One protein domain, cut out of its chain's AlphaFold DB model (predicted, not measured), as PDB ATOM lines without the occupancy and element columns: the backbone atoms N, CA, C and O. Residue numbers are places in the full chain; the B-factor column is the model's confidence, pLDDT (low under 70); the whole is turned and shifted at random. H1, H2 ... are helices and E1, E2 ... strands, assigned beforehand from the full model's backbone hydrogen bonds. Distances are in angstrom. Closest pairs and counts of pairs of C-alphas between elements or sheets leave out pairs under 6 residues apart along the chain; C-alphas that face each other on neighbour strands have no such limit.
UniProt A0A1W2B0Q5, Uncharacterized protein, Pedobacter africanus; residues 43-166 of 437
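What this domain is: This is residues 43 to 166 of the 437 residues of an uncharacterized protein of Pedobacter africanus (UniProt A0A1W2B0Q5). A four-stranded antiparallel sheet forms one slab, and the two long helices H3 and H4, side by side and running opposite ways, pack slantwise over one of its faces; the opposite face is bare of named helices. H1 runs by the sheet's E4 edge, and little H2 sits near the end of that edge. The whole makes two layers, with helices H1, H3 and H4 on one face of the sheet. The printed part has 124 residues, with four named strands and then four named helices in the order E1 E2 E3 E4 H1 H2 H3 H4; the sheet order is E1 - E2 - E3 - E4, and the class is mixed, helices and strands. It is compact, with a radius of gyration of the C-alphas of 14.3 A and spans of 38 by 32 by 20 A.

How they stand to each other: Start with E1, residues 43 to 48, and E2, residues 52 to 61, a hairpin with N 47 and O 54 2.8 A apart. E3, residues 64 to 73, and E4, residues 79 to 88, complete a meander, each strand the antiparallel neighbour of the one before; look at N 55 and O 70, 2.9 A, between E2 and E3, and N 67 and O 85, 3.0 A, between E3 and E4. H3, residues 116 to 134, is on the sheet at a height of 9.7 A, over E1, E2 and E3. H4, residues 145 to 165, is on the same face at a height of 9.8 A, over E3, E4 and, only just, with 3 C-alphas, E2. H3 and H4 form a helical hairpin: they touch at a shallow tilt of 14 degrees, opposite ways, their closest C-alphas being those of Ile 126 and Leu 154, 6.1 A. H1, residues 94 to 106, touches H4 with residues 102 to 106 alone, at a steep tilt of 50 degrees, the same way; the closest C-alphas are those of Ala 106 and Ile 160, 5.0 A. H2, residues 109 to 113, only grazes the sheet. Every O i to N i+4 pair of H3 is within hydrogen-bond range; the counts are 8 of 9 in H1, 15 of 17 in H4 and 0 of 1 in H2, where 1 of 2 O i to N i+3 pairs is.

Where its parts are: Find C-alpha 43 at (-20.448, -56.883, -20.353), where E1 begins. E2, E3 and E4 measure 29.4, 29.8 and 27.3 A from first to last C-alpha, E1 16.3 A. H1 measures 18.4 A, H2 8.0 A and H3 26.9 A. H4 runs 29.6 A to C-alpha 165 at (-29.720, -27.433, -5.840).

The domain as a whole: The C-alphas farthest apart, those of Ser 75 and Val 92, are 43.6 A apart. The printed part has no cut and no long link. Residues 43 to 45 and 92 to 97 have pLDDT under 70.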
ATOM      1  N   SER A  43     -21.515 -57.625 -19.699       51.81
ATOM      2  CA  SER A  43     -20.448 -56.883 -20.353       51.81
ATOM      3  C   SER A  43     -21.084 -55.878 -21.291       51.81
ATOM      4  O   SER A  43     -21.674 -56.254 -22.305       51.81
ATOM      5  N   LYS A  44     -20.945 -54.598 -20.963       61.12
ATOM      6  CA  LYS A  44     -21.136 -53.493 -21.895       61.12
ATOM      7  C   LYS A  44     -22.532 -53.395 -22.506       61.12
ATOM      8  O   LYS A  44     -22.761 -53.735 -23.666       61.12
ATOM      9  N   LYS A  45     -23.456 -52.809 -21.744       68.44
ATOM     10  CA  LYS A  45     -24.684 -52.251 -22.322       68.44
ATOM     11  C   LYS A  45     -24.415 -50.807 -22.736       68.44
ATOM     12  O   LYS A  45     -24.314 -49.920 -21.894       68.44
ATOM     13  N   GLY A  46     -24.280 -50.601 -24.045       76.25
ATOM     14  CA  GLY A  46     -24.390 -49.280 -24.651       76.25
ATOM     15  C   GLY A  46     -25.866 -48.943 -24.825       76.25
ATOM     16  O   GLY A  46     -26.605 -49.695 -25.456       76.25
ATOM     17  N   TYR A  47     -26.293 -47.830 -24.253       87.56
ATOM     18  CA  TYR A  47     -27.648 -47.317 -24.329       87.56
ATOM     19  C   TYR A  47     -27.648 -45.956 -25.018       87.56
ATOM     20  O   TYR A  47     -26.677 -45.203 -24.947       87.56
ATOM     21  N   SER A  48     -28.711 -45.625 -25.742       89.06
ATOM     22  CA  SER A  48     -28.812 -44.343 -26.437       89.06
ATOM     23  C   SER A  48     -30.220 -43.788 -26.334       89.06
ATOM     24  O   SER A  48     -31.199 -44.474 -26.606       89.06
ATOM     25  N   THR A  49     -30.294 -42.516 -25.971       90.69
ATOM     26  CA  THR A  49     -31.514 -41.708 -25.952       90.69
ATOM     27  C   THR A  49     -31.449 -40.640 -27.038       90.69
ATOM     28  O   THR A  49     -30.509 -40.580 -27.839       90.69
ATOM     29  N   GLU A  50     -32.452 -39.767 -27.081       88.38
ATOM     30  CA  GLU A  50     -32.419 -38.571 -27.921       88.38
ATOM     31  C   GLU A  50     -31.210 -37.675 -27.605       88.38
ATOM     32  O   GLU A  50     -30.572 -37.172 -28.526       88.38
ATOM     33  N   HIS A  51     -30.843 -37.540 -26.325       91.25
ATOM     34  CA  HIS A  51     -29.836 -36.569 -25.879       91.25
ATOM     35  C   HIS A  51     -28.491 -37.179 -25.471       91.25
ATOM     36  O   HIS A  51     -27.468 -36.524 -25.652       91.25
ATOM     37  N   HIS A  52     -28.464 -38.419 -24.975       96.12
ATOM     38  CA  HIS A  52     -27.251 -39.035 -24.422       96.12
ATOM     39  C   HIS A  52     -27.004 -40.448 -24.941       96.12
ATOM     40  O   HIS A  52     -27.950 -41.219 -25.133       96.12
ATOM     41  N   LYS A  53     -25.726 -40.803 -25.077       95.75
ATOM     42  CA  LYS A  53     -25.228 -42.179 -25.138       95.75
ATOM     43  C   LYS A  53     -24.663 -42.545 -23.766       95.75
ATOM     44  O   LYS A  53     -23.878 -41.783 -23.213       95.75
ATOM     45  N   ILE A  54     -25.057 -43.691 -23.224       95.75
ATOM     46  CA  ILE A  54     -24.623 -44.172 -21.911       95.75
ATOM     47  C   ILE A  54     -23.930 -45.516 -22.097       95.75
ATOM     48  O   ILE A  54     -24.523 -46.431 -22.658       95.75
ATOM     49  N   ASP A  55     -22.696 -45.645 -21.623       94.12
ATOM     50  CA  ASP A  55     -21.981 -46.917 -21.582       94.12
ATOM     51  C   ASP A  55     -21.887 -47.376 -20.118       94.12
ATOM     52  O   ASP A  55     -21.262 -46.713 -19.288       94.12
ATOM     53  N   TYR A  56     -22.525 -48.507 -19.802       93.81
ATOM     54  CA  TYR A  56     -22.481 -49.127 -18.478       93.81
ATOM     55  C   TYR A  56     -21.786 -50.489 -18.525       93.81
ATOM     56  O   TYR A  56     -22.122 -51.344 -19.353       93.81
ATOM     57  N   ASN A  57     -20.859 -50.710 -17.592       92.56
ATOM     58  CA  ASN A  57     -20.211 -52.006 -17.381       92.56
ATOM     59  C   ASN A  57     -20.228 -52.358 -15.901       92.56
ATOM     60  O   ASN A  57     -19.994 -51.486 -15.069       92.56
ATOM     61  N   SER A  58     -20.429 -53.635 -15.578       91.31
ATOM     62  CA  SER A  58     -20.302 -54.114 -14.202       91.31
ATOM     63  C   SER A  58     -19.791 -55.546 -14.117       91.31
ATOM     64  O   SER A  58     -20.032 -56.378 -14.994       91.31
ATOM     65  N   SER A  59     -19.093 -55.836 -13.025       90.00
ATOM     66  CA  SER A  59     -18.608 -57.160 -12.659       90.00
ATOM     67  C   SER A  59     -18.678 -57.330 -11.144       90.00
ATOM     68  O   SER A  59     -18.677 -56.354 -10.398       90.00
ATOM     69  N   VAL A  60     -18.767 -58.576 -10.687       88.25
ATOM     70  CA  VAL A  60     -18.690 -58.899  -9.260       88.25
ATOM     71  C   VAL A  60     -17.556 -59.892  -9.089       88.25
ATOM     72  O   VAL A  60     -17.588 -60.963  -9.692       88.25
ATOM     73  N   SER A  61     -16.564 -59.533  -8.282       87.31
ATOM     74  CA  SER A  61     -15.396 -60.362  -7.974       87.31
ATOM     75  C   SER A  61     -15.122 -60.286  -6.482       87.31
ATOM     76  O   SER A  61     -15.106 -59.197  -5.922       87.31
ATOM     77  N   ASP A  62     -14.942 -61.432  -5.826       86.12
ATOM     78  CA  ASP A  62     -14.653 -61.507  -4.388       86.12
ATOM     79  C   ASP A  62     -15.636 -60.729  -3.496       86.12
ATOM     80  O   ASP A  62     -15.302 -60.284  -2.402       86.12
ATOM     81  N   SER A  63     -16.913 -60.668  -3.893       84.12
ATOM     82  CA  SER A  63     -17.974 -59.902  -3.201       84.12
ATOM     83  C   SER A  63     -17.823 -58.384  -3.296       84.12
ATOM     84  O   SER A  63     -18.505 -57.667  -2.578       84.12
ATOM     85  N   VAL A  64     -16.987 -57.899  -4.205       85.75
ATOM     86  CA  VAL A  64     -16.907 -56.493  -4.591       85.75
ATOM     87  C   VAL A  64     -17.639 -56.319  -5.916       85.75
ATOM     88  O   VAL A  64     -17.347 -57.013  -6.892       85.75
ATOM     89  N   LEU A  65     -18.617 -55.417  -5.946       88.50
ATOM     90  CA  LEU A  65     -19.243 -54.936  -7.169       88.50
ATOM     91  C   LEU A  65     -18.379 -53.816  -7.744       88.50
ATOM     92  O   LEU A  65     -18.262 -52.749  -7.149       88.50
ATOM     93  N   ASN A  66     -17.836 -54.056  -8.930       90.81
ATOM     94  CA  ASN A  66     -17.165 -53.044  -9.728       90.81
ATOM     95  C   ASN A  66     -18.126 -52.603 -10.823       90.81
ATOM     96  O   ASN A  66     -18.563 -53.439 -11.620       90.81
ATOM     97  N   PHE A  67     -18.455 -51.318 -10.895       92.00
ATOM     98  CA  PHE A  67     -19.260 -50.793 -11.994       92.00
ATOM     99  C   PHE A  67     -18.725 -49.463 -12.503       92.00
ATOM    100  O   PHE A  67     -18.089 -48.705 -11.780       92.00
ATOM    101  N   SER A  68     -18.976 -49.198 -13.780       94.38
ATOM    102  CA  SER A  68     -18.609 -47.951 -14.442       94.38
ATOM    103  C   SER A  68     -19.799 -47.390 -15.195       94.38
ATOM    104  O   SER A  68     -20.566 -48.147 -15.798       94.38
ATOM    105  N   VAL A  69     -19.928 -46.068 -15.171       95.50
ATOM    106  CA  VAL A  69     -20.934 -45.330 -15.927       95.50
ATOM    107  C   VAL A  69     -20.248 -44.206 -16.684       95.50
ATOM    108  O   VAL A  69     -19.553 -43.373 -16.106       95.50
ATOM    109  N   GLN A  70     -20.449 -44.196 -17.997       96.06
ATOM    110  CA  GLN A  70     -19.977 -43.131 -18.869       96.06
ATOM    111  C   GLN A  70     -21.161 -42.536 -19.611       96.06
ATOM    112  O   GLN A  70     -21.920 -43.267 -20.247       96.06
ATOM    113  N   VAL A  71     -21.318 -41.218 -19.541       96.75
ATOM    114  CA  VAL A  71     -22.394 -40.497 -20.226       96.75
ATOM    115  C   VAL A  71     -21.780 -39.523 -21.214       96.75
ATOM    116  O   VAL A  71     -20.927 -38.710 -20.859       96.75
ATOM    117  N   TYR A  72     -22.230 -39.617 -22.459       96.12
ATOM    118  CA  TYR A  72     -21.803 -38.775 -23.562       96.12
ATOM    119  C   TYR A  72     -23.000 -38.015 -24.120       96.12
ATOM    120  O   TYR A  72     -24.037 -38.615 -24.427       96.12
ATOM    121  N   LYS A  73     -22.831 -36.716 -24.341       94.81
ATOM    122  CA  LYS A  73     -23.793 -35.888 -25.058       94.81
ATOM    123  C   LYS A  73     -23.845 -36.310 -26.520       94.81
ATOM    124  O   LYS A  73     -22.824 -36.390 -27.194       94.81
ATOM    125  N   ARG A  74     -25.031 -36.590 -27.055       91.50
ATOM    126  CA  ARG A  74     -25.167 -37.159 -28.407       91.50
ATOM    127  C   ARG A  74     -24.847 -36.158 -29.523       91.50
ATOM    128  O   ARG A  74     -24.456 -36.582 -30.606       91.50
ATOM    129  N   SER A  75     -25.014 -34.858 -29.277       91.75
ATOM    130  CA  SER A  75     -24.801 -33.810 -30.285       91.75
ATOM    131  C   SER A  75     -23.353 -33.707 -30.757       91.75
ATOM    132  O   SER A  75     -23.111 -33.476 -31.937       91.75
ATOM    133  N   ASP A  76     -22.402 -33.869 -29.840       92.81
ATOM    134  CA  ASP A  76     -20.974 -33.618 -30.073       92.81
ATOM    135  C   ASP A  76     -20.065 -34.710 -29.483       92.81
ATOM    136  O   ASP A  76     -18.845 -34.638 -29.611       92.81
ATOM    137  N   ASN A  77     -20.653 -35.748 -28.880       92.50
ATOM    138  CA  ASN A  77     -19.956 -36.842 -28.209       92.50
ATOM    139  C   ASN A  77     -19.049 -36.376 -27.053       92.50
ATOM    140  O   ASN A  77     -18.111 -37.082 -26.674       92.50
ATOM    141  N   THR A  78     -19.329 -35.201 -26.478       93.38
ATOM    142  CA  THR A  78     -18.643 -34.715 -25.277       93.38
ATOM    143  C   THR A  78     -18.971 -35.628 -24.110       93.38
ATOM    144  O   THR A  78     -20.130 -35.971 -23.885       93.38
ATOM    145  N   LYS A  79     -17.944 -36.034 -23.364       95.31
ATOM    146  CA  LYS A  79     -18.115 -36.844 -22.161       95.31
ATOM    147  C   LYS A  79     -18.529 -35.942 -20.998       95.31
ATOM    148  O   LYS A  79     -17.787 -35.032 -20.644       95.31
ATOM    149  N   GLU A  80     -19.705 -36.194 -20.438       95.31
ATOM    150  CA  GLU A  80     -20.280 -35.432 -19.322       95.31
ATOM    151  C   GLU A  80     -20.089 -36.157 -17.983       95.31
ATOM    152  O   GLU A  80     -19.954 -35.505 -16.954       95.31
ATOM    153  N   ILE A  81     -20.044 -37.495 -17.999       96.62
ATOM    154  CA  ILE A  81     -19.775 -38.336 -16.822       96.62
ATOM    155  C   ILE A  81     -18.806 -39.458 -17.195       96.62
ATOM    156  O   ILE A  81     -18.966 -40.083 -18.246       96.62
ATOM    157  N   ASP A  82     -17.834 -39.731 -16.320       95.62
ATOM    158  CA  ASP A  82     -16.908 -40.866 -16.410       95.62
ATOM    159  C   ASP A  82     -16.519 -41.343 -15.012       95.62
ATOM    160  O   ASP A  82     -15.595 -40.811 -14.397       95.62
ATOM    161  N   GLU A  83     -17.238 -42.330 -14.487       96.19
ATOM    162  CA  GLU A  83     -16.946 -42.841 -13.152       96.19
ATOM    163  C   GLU A  83     -16.835 -44.347 -13.092       96.19
ATOM    164  O   GLU A  83     -17.495 -45.088 -13.822       96.19
ATOM    165  N   ILE A  84     -16.003 -44.768 -12.145       94.38
ATOM    166  CA  ILE A  84     -15.798 -46.149 -11.738       94.38
ATOM    167  C   ILE A  84     -15.985 -46.204 -10.225       94.38
ATOM    168  O   ILE A  84     -15.438 -45.372  -9.488       94.38
ATOM    169  N   PHE A  85     -16.749 -47.196  -9.792       92.25
ATOM    170  CA  PHE A  85     -17.107 -47.452  -8.409       92.25
ATOM    171  C   PHE A  85     -16.719 -48.877  -8.028       92.25
ATOM    172  O   PHE A  85     -16.907 -49.812  -8.812       92.25
ATOM    173  N   GLU A  86     -16.235 -49.022  -6.799       90.25
ATOM    174  CA  GLU A  86     -15.906 -50.300  -6.174       90.25
ATOM    175  C   GLU A  86     -16.660 -50.383  -4.851       90.25
ATOM    176  O   GLU A  86     -16.441 -49.577  -3.947       90.25
ATOM    177  N   ILE A  87     -17.584 -51.332  -4.754       85.56
ATOM    178  CA  ILE A  87     -18.516 -51.437  -3.638       85.56
ATOM    179  C   ILE A  87     -18.399 -52.830  -3.014       85.56
ATOM    180  O   ILE A  87     -18.747 -53.833  -3.637       85.56
ATOM    181  N   ASP A  88     -17.927 -52.901  -1.770       83.31
ATOM    182  CA  ASP A  88     -17.804 -54.158  -1.022       83.31
ATOM    183  C   ASP A  88     -19.160 -54.591  -0.450       83.31
ATOM    184  O   ASP A  88     -19.654 -54.018   0.519       83.31
ATOM    185  N   LEU A  89     -19.746 -55.640  -1.032       79.12
ATOM    186  CA  LEU A  89     -21.086 -56.141  -0.716       79.12
ATOM    187  C   LEU A  89     -21.163 -56.887   0.629       79.12
ATOM    188  O   LEU A  89     -22.259 -57.253   1.050       79.12
ATOM    189  N   LYS A  90     -20.029 -57.180   1.283       75.38
ATOM    190  CA  LYS A  90     -19.973 -57.959   2.535       75.38
ATOM    191  C   LYS A  90     -19.680 -57.125   3.774       75.38
ATOM    192  O   LYS A  90     -19.739 -57.661   4.883       75.38
ATOM    193  N   LYS A  91     -19.350 -55.844   3.622       71.69
ATOM    194  CA  LYS A  91     -19.085 -54.985   4.775       71.69
ATOM    195  C   LYS A  91     -20.337 -54.782   5.615       71.69
ATOM    196  O   LYS A  91     -21.417 -54.513   5.107       71.69
ATOM    197  N   VAL A  92     -20.156 -54.818   6.931       56.41
ATOM    198  CA  VAL A  92     -21.216 -54.503   7.902       56.41
ATOM    199  C   VAL A  92     -21.691 -53.049   7.748       56.41
ATOM    200  O   VAL A  92     -22.858 -52.758   7.980       56.41
ATOM    201  N   SER A  93     -20.812 -52.145   7.296       59.31
ATOM    202  CA  SER A  93     -21.105 -50.736   7.004       59.31
ATOM    203  C   SER A  93     -21.553 -50.476   5.563       59.31
ATOM    204  O   SER A  93     -21.533 -49.328   5.130       59.31
ATOM    205  N   PHE A  94     -21.960 -51.510   4.821       65.62
ATOM    206  CA  PHE A  94     -22.282 -51.448   3.394       65.62
ATOM    207  C   PHE A  94     -23.020 -50.165   2.953       65.62
ATOM    208  O   PHE A  94     -22.564 -49.471   2.049       65.62
ATOM    209  N   SER A  95     -24.130 -49.819   3.612       64.56
ATOM    210  CA  SER A  95     -24.949 -48.655   3.247       64.56
ATOM    211  C   SER A  95     -24.200 -47.327   3.390       64.56
ATOM    212  O   SER A  95     -24.340 -46.447   2.543       64.56
ATOM    213  N   LYS A  96     -23.371 -47.205   4.433       66.19
ATOM    214  CA  LYS A  96     -22.528 -46.033   4.681       66.19
ATOM    215  C   LYS A  96     -21.415 -45.932   3.639       66.19
ATOM    216  O   LYS A  96     -21.199 -44.863   3.084       66.19
ATOM    217  N   ASP A  97     -20.769 -47.052   3.325       69.88
ATOM    218  CA  ASP A  97     -19.701 -47.108   2.325       69.88
ATOM    219  C   ASP A  97     -20.218 -46.745   0.922       69.88
ATOM    220  O   ASP A  97     -19.532 -46.040   0.185       69.88
ATOM    221  N   VAL A  98     -21.436 -47.169   0.550       76.69
ATOM    222  CA  VAL A  98     -22.057 -46.739  -0.715       76.69
ATOM    223  C   VAL A  98     -22.301 -45.240  -0.708       76.69
ATOM    224  O   VAL A  98     -21.924 -44.563  -1.658       76.69
ATOM    225  N   TYR A  99     -22.925 -44.715   0.347       76.56
ATOM    226  CA  TYR A  99     -23.216 -43.289   0.445       76.56
ATOM    227  C   TYR A  99     -21.949 -42.437   0.319       76.56
ATOM    228  O   TYR A  99     -21.909 -41.530  -0.510       76.56
ATOM    229  N   GLU A 100     -20.908 -42.757   1.091       79.00
ATOM    230  CA  GLU A 100     -19.624 -42.048   1.063       79.00
ATOM    231  C   GLU A 100     -18.967 -42.157  -0.321       79.00
ATOM    232  O   GLU A 100     -18.559 -41.145  -0.890       79.00
ATOM    233  N   ALA A 101     -18.966 -43.349  -0.930       82.88
ATOM    234  CA  ALA A 101     -18.414 -43.550  -2.268       82.88
ATOM    235  C   ALA A 101     -19.144 -42.741  -3.352       82.88
ATOM    236  O   ALA A 101     -18.508 -42.254  -4.287       82.88
ATOM    237  N   LEU A 102     -20.470 -42.594  -3.260       86.44
ATOM    238  CA  LEU A 102     -21.236 -41.774  -4.200       86.44
ATOM    239  C   LEU A 102     -21.012 -40.275  -3.952       86.44
ATOM    240  O   LEU A 102     -20.835 -39.526  -4.914       86.44
ATOM    241  N   ALA A 103     -20.995 -39.850  -2.685       83.62
ATOM    242  CA  ALA A 103     -20.807 -38.459  -2.279       83.62
ATOM    243  C   ALA A 103     -19.436 -37.911  -2.703       83.62
ATOM    244  O   ALA A 103     -19.370 -36.906  -3.412       83.62
ATOM    245  N   ASP A 104     -18.356 -38.627  -2.379       86.88
ATOM    246  CA  ASP A 104     -16.982 -38.215  -2.695       86.88
ATOM    247  C   ASP A 104     -16.770 -38.011  -4.201       86.88
ATOM    248  O   ASP A 104     -16.010 -37.145  -4.643       86.88
ATOM    249  N   LYS A 105     -17.450 -38.818  -5.023       91.12
ATOM    250  CA  LYS A 105     -17.415 -38.697  -6.482       91.12
ATOM    251  C   LYS A 105     -18.266 -37.531  -6.973       91.12
ATOM    252  O   LYS A 105     -17.834 -36.815  -7.870       91.12
ATOM    253  N   ALA A 106     -19.455 -37.331  -6.411       90.44
ATOM    254  CA  ALA A 106     -20.383 -36.289  -6.847       90.44
ATOM    255  C   ALA A 106     -19.881 -34.862  -6.551       90.44
ATOM    256  O   ALA A 106     -20.302 -33.918  -7.222       90.44
ATOM    257  N   ASP A 107     -18.962 -34.710  -5.595       88.12
ATOM    258  CA  ASP A 107     -18.356 -33.430  -5.198       88.12
ATOM    259  C   ASP A 107     -17.195 -32.973  -6.099       88.12
ATOM    260  O   ASP A 107     -16.637 -31.885  -5.916       88.12
ATOM    261  N   LYS A 108     -16.804 -33.773  -7.098       92.19
ATOM    262  CA  LYS A 108     -15.723 -33.393  -8.013       92.19
ATOM    263  C   LYS A 108     -16.072 -32.130  -8.800       92.19
ATOM    264  O   LYS A 108     -17.132 -32.007  -9.413       92.19
ATOM    265  N   SER A 109     -15.104 -31.215  -8.890       90.69
ATOM    266  CA  SER A 109     -15.281 -29.914  -9.546       90.69
ATOM    267  C   SER A 109     -15.620 -29.990 -11.037       90.69
ATOM    268  O   SER A 109     -16.111 -29.012 -11.596       90.69
ATOM    269  N   GLU A 110     -15.348 -31.118 -11.695       92.25
ATOM    270  CA  GLU A 110     -15.666 -31.332 -13.112       92.25
ATOM    271  C   GLU A 110     -17.174 -31.260 -13.398       92.25
ATOM    272  O   GLU A 110     -17.580 -30.748 -14.444       92.25
ATOM    273  N   TYR A 111     -18.007 -31.643 -12.427       93.56
ATOM    274  CA  TYR A 111     -19.464 -31.612 -12.553       93.56
ATOM    275  C   TYR A 111     -20.075 -30.220 -12.370       93.56
ATOM    276  O   TYR A 111     -21.225 -29.993 -12.756       93.56
ATOM    277  N   ASN A 112     -19.307 -29.240 -11.880       89.81
ATOM    278  CA  ASN A 112     -19.789 -27.864 -11.709       89.81
ATOM    279  C   ASN A 112     -20.232 -27.227 -13.037       89.81
ATOM    280  O   ASN A 112     -21.137 -26.382 -13.048       89.81
ATOM    281  N   ASN A 113     -19.635 -27.670 -14.147       91.12
ATOM    282  CA  ASN A 113     -19.907 -27.174 -15.495       91.12
ATOM    283  C   ASN A 113     -21.267 -27.629 -16.057       91.12
ATOM    284  O   ASN A 113     -21.786 -26.974 -16.956       91.12
ATOM    285  N   LEU A 114     -21.868 -28.701 -15.528       94.19
ATOM    286  CA  LEU A 114     -23.146 -29.236 -16.012       94.19
ATOM    287  C   LEU A 114     -24.317 -28.462 -15.416       94.19
ATOM    288  O   LEU A 114     -24.501 -28.472 -14.203       94.19
ATOM    289  N   SER A 115     -25.144 -27.792 -16.216       93.88
ATOM    290  CA  SER A 115     -26.329 -27.081 -15.712       93.88
ATOM    291  C   SER A 115     -27.344 -28.021 -15.037       93.88
ATOM    292  O   SER A 115     -27.407 -29.215 -15.320       93.88
ATOM    293  N   THR A 116     -28.208 -27.481 -14.171       92.19
ATOM    294  CA  THR A 116     -29.296 -28.247 -13.530       92.19
ATOM    295  C   THR A 116     -30.192 -28.944 -14.562       92.19
ATOM    296  O   THR A 116     -30.639 -30.066 -14.339       92.19
ATOM    297  N   ALA A 117     -30.442 -28.299 -15.708       91.81
ATOM    298  CA  ALA A 117     -31.222 -28.881 -16.795       91.81
ATOM    299  C   ALA A 117     -30.496 -30.069 -17.449       91.81
ATOM    300  O   ALA A 117     -31.121 -31.102 -17.680       91.81
ATOM    301  N   GLU A 118     -29.188 -29.953 -17.689       94.31
ATOM    302  CA  GLU A 118     -28.358 -31.044 -18.220       94.31
ATOM    303  C   GLU A 118     -28.340 -32.241 -17.273       94.31
ATOM    304  O   GLU A 118     -28.679 -33.346 -17.690       94.31
ATOM    305  N   ILE A 119     -28.095 -32.023 -15.979       94.88
ATOM    306  CA  ILE A 119     -28.077 -33.112 -14.992       94.88
ATOM    307  C   ILE A 119     -29.449 -33.808 -14.908       94.88
ATOM    308  O   ILE A 119     -29.520 -35.039 -14.880       94.88
ATOM    309  N   LYS A 120     -30.561 -33.054 -14.947       94.00
ATOM    310  CA  LYS A 120     -31.915 -33.637 -15.010       94.00
ATOM    311  C   LYS A 120     -32.130 -34.480 -16.269       94.00
ATOM    312  O   LYS A 120     -32.767 -35.531 -16.193       94.00
ATOM    313  N   MET A 121     -31.614 -34.050 -17.421       93.69
ATOM    314  CA  MET A 121     -31.682 -34.846 -18.650       93.69
ATOM    315  C   MET A 121     -30.840 -36.122 -18.549       93.69
ATOM    316  O   MET A 121     -31.315 -37.175 -18.972       93.69
ATOM    317  N   ILE A 122     -29.652 -36.067 -17.940       95.56
ATOM    318  CA  ILE A 122     -28.828 -37.258 -17.690       95.56
ATOM    319  C   ILE A 122     -29.578 -38.244 -16.781       95.56
ATOM    320  O   ILE A 122     -29.678 -39.426 -17.115       95.56
ATOM    321  N   CYS A 123     -30.186 -37.769 -15.685       93.81
ATOM    322  CA  CYS A 123     -31.008 -38.604 -14.801       93.81
ATOM    323  C   CYS A 123     -32.134 -39.306 -15.577       93.81
ATOM    324  O   CYS A 123     -32.328 -40.514 -15.439       93.81
ATOM    325  N   LYS A 124     -32.852 -38.573 -16.440       91.81
ATOM    326  CA  LYS A 124     -33.901 -39.144 -17.303       91.81
ATOM    327  C   LYS A 124     -33.346 -40.210 -18.249       91.81
ATOM    328  O   LYS A 124     -33.939 -41.281 -18.354       91.81
ATOM    329  N   SER A 125     -32.200 -39.965 -18.884       93.06
ATOM    330  CA  SER A 125     -31.563 -40.946 -19.766       93.06
ATOM    331  C   SER A 125     -31.154 -42.223 -19.019       93.06
ATOM    332  O   SER A 125     -31.402 -43.321 -19.516       93.06
ATOM    333  N   ILE A 126     -30.609 -42.111 -17.801       92.06
ATOM    334  CA  ILE A 126     -30.277 -43.275 -16.963       92.06
ATOM    335  C   ILE A 126     -31.549 -44.011 -16.510       92.06
ATOM    336  O   ILE A 126     -31.589 -45.239 -16.565       92.06
ATOM    337  N   LYS A 127     -32.625 -43.300 -16.131       88.75
ATOM    338  CA  LYS A 127     -33.926 -43.923 -15.805       88.75
ATOM    339  C   LYS A 127     -34.457 -44.760 -16.963       88.75
ATOM    340  O   LYS A 127     -34.911 -45.878 -16.733       88.75
ATOM    341  N   MET A 128     -34.384 -44.247 -18.192       88.25
ATOM    342  CA  MET A 128     -34.820 -44.997 -19.371       88.25
ATOM    343  C   MET A 128     -33.941 -46.235 -19.611       88.25
ATOM    344  O   MET A 128     -34.475 -47.314 -19.866       88.25
ATOM    345  N   MET A 129     -32.616 -46.119 -19.436       89.50
ATOM    346  CA  MET A 129     -31.691 -47.261 -19.507       89.50
ATOM    347  C   MET A 129     -32.052 -48.354 -18.495       89.50
ATOM    348  O   MET A 129     -32.060 -49.537 -18.840       89.50
ATOM    349  N   ILE A 130     -32.338 -47.962 -17.247       86.81
ATOM    350  CA  ILE A 130     -32.765 -48.870 -16.179       86.81
ATOM    351  C   ILE A 130     -34.066 -49.554 -16.586       86.81
ATOM    352  O   ILE A 130     -34.112 -50.778 -16.618       86.81
ATOM    353  N   GLN A 131     -35.093 -48.781 -16.956       83.94
ATOM    354  CA  GLN A 131     -36.398 -49.315 -17.348       83.94
ATOM    355  C   GLN A 131     -36.286 -50.344 -18.473       83.94
ATOM    356  O   GLN A 131     -36.886 -51.412 -18.382       83.94
ATOM    357  N   GLU A 132     -35.505 -50.053 -19.513       85.06
ATOM    358  CA  GLU A 132     -35.278 -50.989 -20.612       85.06
ATOM    359  C   GLU A 132     -34.496 -52.224 -20.157       85.06
ATOM    360  O   GLU A 132     -34.870 -53.352 -20.480       85.06
ATOM    361  N   SER A 133     -33.452 -52.026 -19.351       84.19
ATOM    362  CA  SER A 133     -32.604 -53.109 -18.853       84.19
ATOM    363  C   SER A 133     -33.319 -54.054 -17.897       84.19
ATOM    364  O   SER A 133     -32.929 -55.218 -17.830       84.19
ATOM    365  N   THR A 134     -34.335 -53.576 -17.177       80.75
ATOM    366  CA  THR A 134     -35.072 -54.364 -16.184       80.75
ATOM    367  C   THR A 134     -36.435 -54.843 -16.670       80.75
ATOM    368  O   THR A 134     -37.064 -55.639 -15.984       80.75
ATOM    369  N   ARG A 135     -36.912 -54.396 -17.842       82.44
ATOM    370  CA  ARG A 135     -38.269 -54.687 -18.342       82.44
ATOM    371  C   ARG A 135     -38.596 -56.178 -18.419       82.44
ATOM    372  O   ARG A 135     -39.735 -56.558 -18.169       82.44
ATOM    373  N   SER A 136     -37.631 -56.997 -18.829       79.88
ATOM    374  CA  SER A 136     -37.805 -58.442 -19.013       79.88
ATOM    375  C   SER A 136     -37.320 -59.271 -17.825       79.88
ATOM    376  O   SER A 136     -37.395 -60.495 -17.890       79.88
ATOM    377  N   LEU A 137     -36.775 -58.632 -16.787       79.62
ATOM    378  CA  LEU A 137     -36.195 -59.329 -15.646       79.62
ATOM    379  C   LEU A 137     -37.285 -59.739 -14.661       79.62
ATOM    380  O   LEU A 137     -38.199 -58.969 -14.356       79.62
ATOM    381  N   ASN A 138     -37.168 -60.948 -14.127       73.31
ATOM    382  CA  ASN A 138     -38.000 -61.392 -13.021       73.31
ATOM    383  C   ASN A 138     -37.513 -60.784 -11.681       73.31
ATOM    384  O   ASN A 138     -36.394 -60.269 -11.595       73.31
ATOM    385  N   PRO A 139     -38.312 -60.852 -10.597       71.19
ATOM    386  CA  PRO A 139     -37.948 -60.238  -9.316       71.19
ATOM    387  C   PRO A 139     -36.642 -60.748  -8.686       71.19
ATOM    388  O   PRO A 139     -36.049 -60.033  -7.882       71.19
ATOM    389  N   VAL A 140     -36.193 -61.964  -9.013       73.06
ATOM    390  CA  VAL A 140     -34.904 -62.510  -8.551       73.06
ATOM    391  C   VAL A 140     -33.751 -61.922  -9.362       73.06
ATOM    392  O   VAL A 140     -32.721 -61.576  -8.801       73.06
ATOM    393  N   GLU A 141     -33.932 -61.740 -10.667       79.06
ATOM    394  CA  GLU A 141     -32.914 -61.169 -11.556       79.06
ATOM    395  C   GLU A 141     -32.688 -59.671 -11.314       79.06
ATOM    396  O   GLU A 141     -31.554 -59.202 -11.375       79.06
ATOM    397  N   VAL A 142     -33.735 -58.914 -10.965       74.38
ATOM    398  CA  VAL A 142     -33.611 -57.489 -10.584       74.38
ATOM    399  C   VAL A 142     -32.714 -57.300  -9.350       74.38
ATOM    400  O   VAL A 142     -32.120 -56.238  -9.155       74.38
ATOM    401  N   LYS A 143     -32.582 -58.337  -8.517       73.50
ATOM    402  CA  LYS A 143     -31.760 -58.330  -7.302       73.50
ATOM    403  C   LYS A 143     -30.274 -58.581  -7.572       73.50
ATOM    404  O   LYS A 143     -29.483 -58.469  -6.640       73.50
ATOM    405  N   ASP A 144     -29.873 -58.896  -8.804       81.50
ATOM    406  CA  ASP A 144     -28.458 -59.080  -9.140       81.50
ATOM    407  C   ASP A 144     -27.660 -57.795  -8.809       81.50
ATOM    408  O   ASP A 144     -28.056 -56.707  -9.246       81.50
ATOM    409  N   PRO A 145     -26.537 -57.872  -8.064       83.19
ATOM    410  CA  PRO A 145     -25.717 -56.702  -7.739       83.19
ATOM    411  C   PRO A 145     -25.297 -55.872  -8.963       83.19
ATOM    412  O   PRO A 145     -25.174 -54.653  -8.877       83.19
ATOM    413  N   LYS A 146     -25.137 -56.498 -10.133       85.75
ATOM    414  CA  LYS A 146     -24.830 -55.812 -11.396       85.75
ATOM    415  C   LYS A 146     -25.979 -54.932 -11.877       85.75
ATOM    416  O   LYS A 146     -25.736 -53.887 -12.473       85.75
ATOM    417  N   ILE A 147     -27.224 -55.325 -11.615       84.31
ATOM    418  CA  ILE A 147     -28.398 -54.477 -11.853       84.31
ATOM    419  C   ILE A 147     -28.461 -53.369 -10.796       84.31
ATOM    420  O   ILE A 147     -28.790 -52.232 -11.122       84.31
ATOM    421  N   GLN A 148     -28.055 -53.648  -9.556       81.31
ATOM    422  CA  GLN A 148     -27.981 -52.637  -8.494       81.31
ATOM    423  C   GLN A 148     -26.986 -51.511  -8.801       81.31
ATOM    424  O   GLN A 148     -27.299 -50.350  -8.551       81.31
ATOM    425  N   GLY A 149     -25.858 -51.808  -9.453       87.19
ATOM    426  CA  GLY A 149     -24.933 -50.775  -9.940       87.19
ATOM    427  C   GLY A 149     -25.561 -49.788 -10.943       87.19
ATOM    428  O   GLY A 149     -25.189 -48.613 -10.961       87.19
ATOM    429  N   LEU A 150     -26.581 -50.197 -11.718       88.00
ATOM    430  CA  LEU A 150     -27.339 -49.272 -12.578       88.00
ATOM    431  C   LEU A 150     -28.126 -48.256 -11.736       88.00
ATOM    432  O   LEU A 150     -28.110 -47.062 -12.028       88.00
ATOM    433  N   TYR A 151     -28.794 -48.719 -10.677       85.56
ATOM    434  CA  TYR A 151     -29.539 -47.854  -9.757       85.56
ATOM    435  C   TYR A 151     -28.612 -46.941  -8.942       85.56
ATOM    436  O   TYR A 151     -28.913 -45.759  -8.755       85.56
ATOM    437  N   MET A 152     -27.449 -47.446  -8.522       87.94
ATOM    438  CA  MET A 152     -26.407 -46.631  -7.887       87.94
ATOM    439  C   MET A 152     -25.879 -45.554  -8.841       87.94
ATOM    440  O   MET A 152     -25.668 -44.425  -8.416       87.94
ATOM    441  N   SER A 153     -25.759 -45.852 -10.141       91.44
ATOM    442  CA  SER A 153     -25.392 -44.854 -11.156       91.44
ATOM    443  C   SER A 153     -26.431 -43.733 -11.265       91.44
ATOM    444  O   SER A 153     -26.064 -42.573 -11.416       91.44
ATOM    445  N   LEU A 154     -27.731 -44.039 -11.153       91.50
ATOM    446  CA  LEU A 154     -28.772 -43.004 -11.099       91.50
ATOM    447  C   LEU A 154     -28.655 -42.152  -9.829       91.50
ATOM    448  O   LEU A 154     -28.724 -40.929  -9.911       91.50
ATOM    449  N   SER A 155     -28.452 -42.795  -8.679       88.06
ATOM    450  CA  SER A 155     -28.311 -42.114  -7.381       88.06
ATOM    451  C   SER A 155     -27.079 -41.205  -7.357       88.06
ATOM    452  O   SER A 155     -27.148 -40.075  -6.891       88.06
ATOM    453  N   PHE A 156     -25.976 -41.637  -7.971       92.00
ATOM    454  CA  PHE A 156     -24.796 -40.806  -8.198       92.00
ATOM    455  C   PHE A 156     -25.125 -39.510  -8.958       92.00
ATOM    456  O   PHE A 156     -24.771 -38.421  -8.513       92.00
ATOM    457  N   VAL A 157     -25.837 -39.590 -10.088       94.25
ATOM    458  CA  VAL A 157     -26.175 -38.380 -10.864       94.25
ATOM    459  C   VAL A 157     -27.174 -37.491 -10.122       94.25
ATOM    460  O   VAL A 157     -27.064 -36.264 -10.166       94.25
ATOM    461  N   ARG A 158     -28.122 -38.085  -9.394       91.31
ATOM    462  CA  ARG A 158     -29.021 -37.339  -8.504       91.31
ATOM    463  C   ARG A 158     -28.257 -36.605  -7.415       91.31
ATOM    464  O   ARG A 158     -28.590 -35.465  -7.124       91.31
ATOM    465  N   ARG A 159     -27.177 -37.186  -6.894       89.69
ATOM    466  CA  ARG A 159     -26.298 -36.529  -5.926       89.69
ATOM    467  C   ARG A 159     -25.658 -35.259  -6.486       89.69
ATOM    468  O   ARG A 159     -25.711 -34.216  -5.836       89.69
ATOM    469  N   ILE A 160     -25.154 -35.310  -7.723       92.69
ATOM    470  CA  ILE A 160     -24.653 -34.121  -8.439       92.69
ATOM    471  C   ILE A 160     -25.762 -33.057  -8.538       92.69
ATOM    472  O   ILE A 160     -25.526 -31.871  -8.298       92.69
ATOM    473  N   LEU A 161     -26.993 -33.473  -8.862       91.69
ATOM    474  CA  LEU A 161     -28.143 -32.569  -8.931       91.69
ATOM    475  C   LEU A 161     -28.463 -31.944  -7.566       91.69
ATOM    476  O   LEU A 161     -28.640 -30.730  -7.482       91.69
ATOM    477  N   SER A 162     -28.507 -32.752  -6.509       86.81
ATOM    478  CA  SER A 162     -28.787 -32.324  -5.138       86.81
ATOM    479  C   SER A 162     -27.741 -31.331  -4.631       86.81
ATOM    480  O   SER A 162     -28.119 -30.296  -4.080       86.81
ATOM    481  N   ASN A 163     -26.453 -31.577  -4.906       87.06
ATOM    482  CA  ASN A 163     -25.358 -30.631  -4.653       87.06
ATOM    483  C   ASN A 163     -25.626 -29.285  -5.330       87.06
ATOM    484  O   ASN A 163     -25.537 -28.228  -4.705       87.06
ATOM    485  N   LYS A 164     -26.015 -29.317  -6.609       87.88
ATOM    486  CA  LYS A 164     -26.267 -28.103  -7.390       87.88
ATOM    487  C   LYS A 164     -27.511 -27.332  -6.945       87.88
ATOM    488  O   LYS A 164     -27.569 -26.117  -7.114       87.88
ATOM    489  N   LEU A 165     -28.503 -28.027  -6.395       85.25
ATOM    490  CA  LEU A 165     -29.720 -27.433  -5.840       85.25
ATOM    491  C   LEU A 165     -29.547 -26.945  -4.394       85.25
ATOM    492  O   LEU A 165     -30.450 -26.287  -3.880       85.25
ATOM    493  N   GLY A 166     -28.419 -27.249  -3.741       80.62
ATOM    494  CA  GLY A 166     -28.197 -26.920  -2.333       80.62
ATOM    495  C   GLY A 166     -29.164 -27.645  -1.394       80.62
ATOM    496  O   GLY A 166     -29.526 -27.101  -0.352       80.62
TER     497      GLY A 166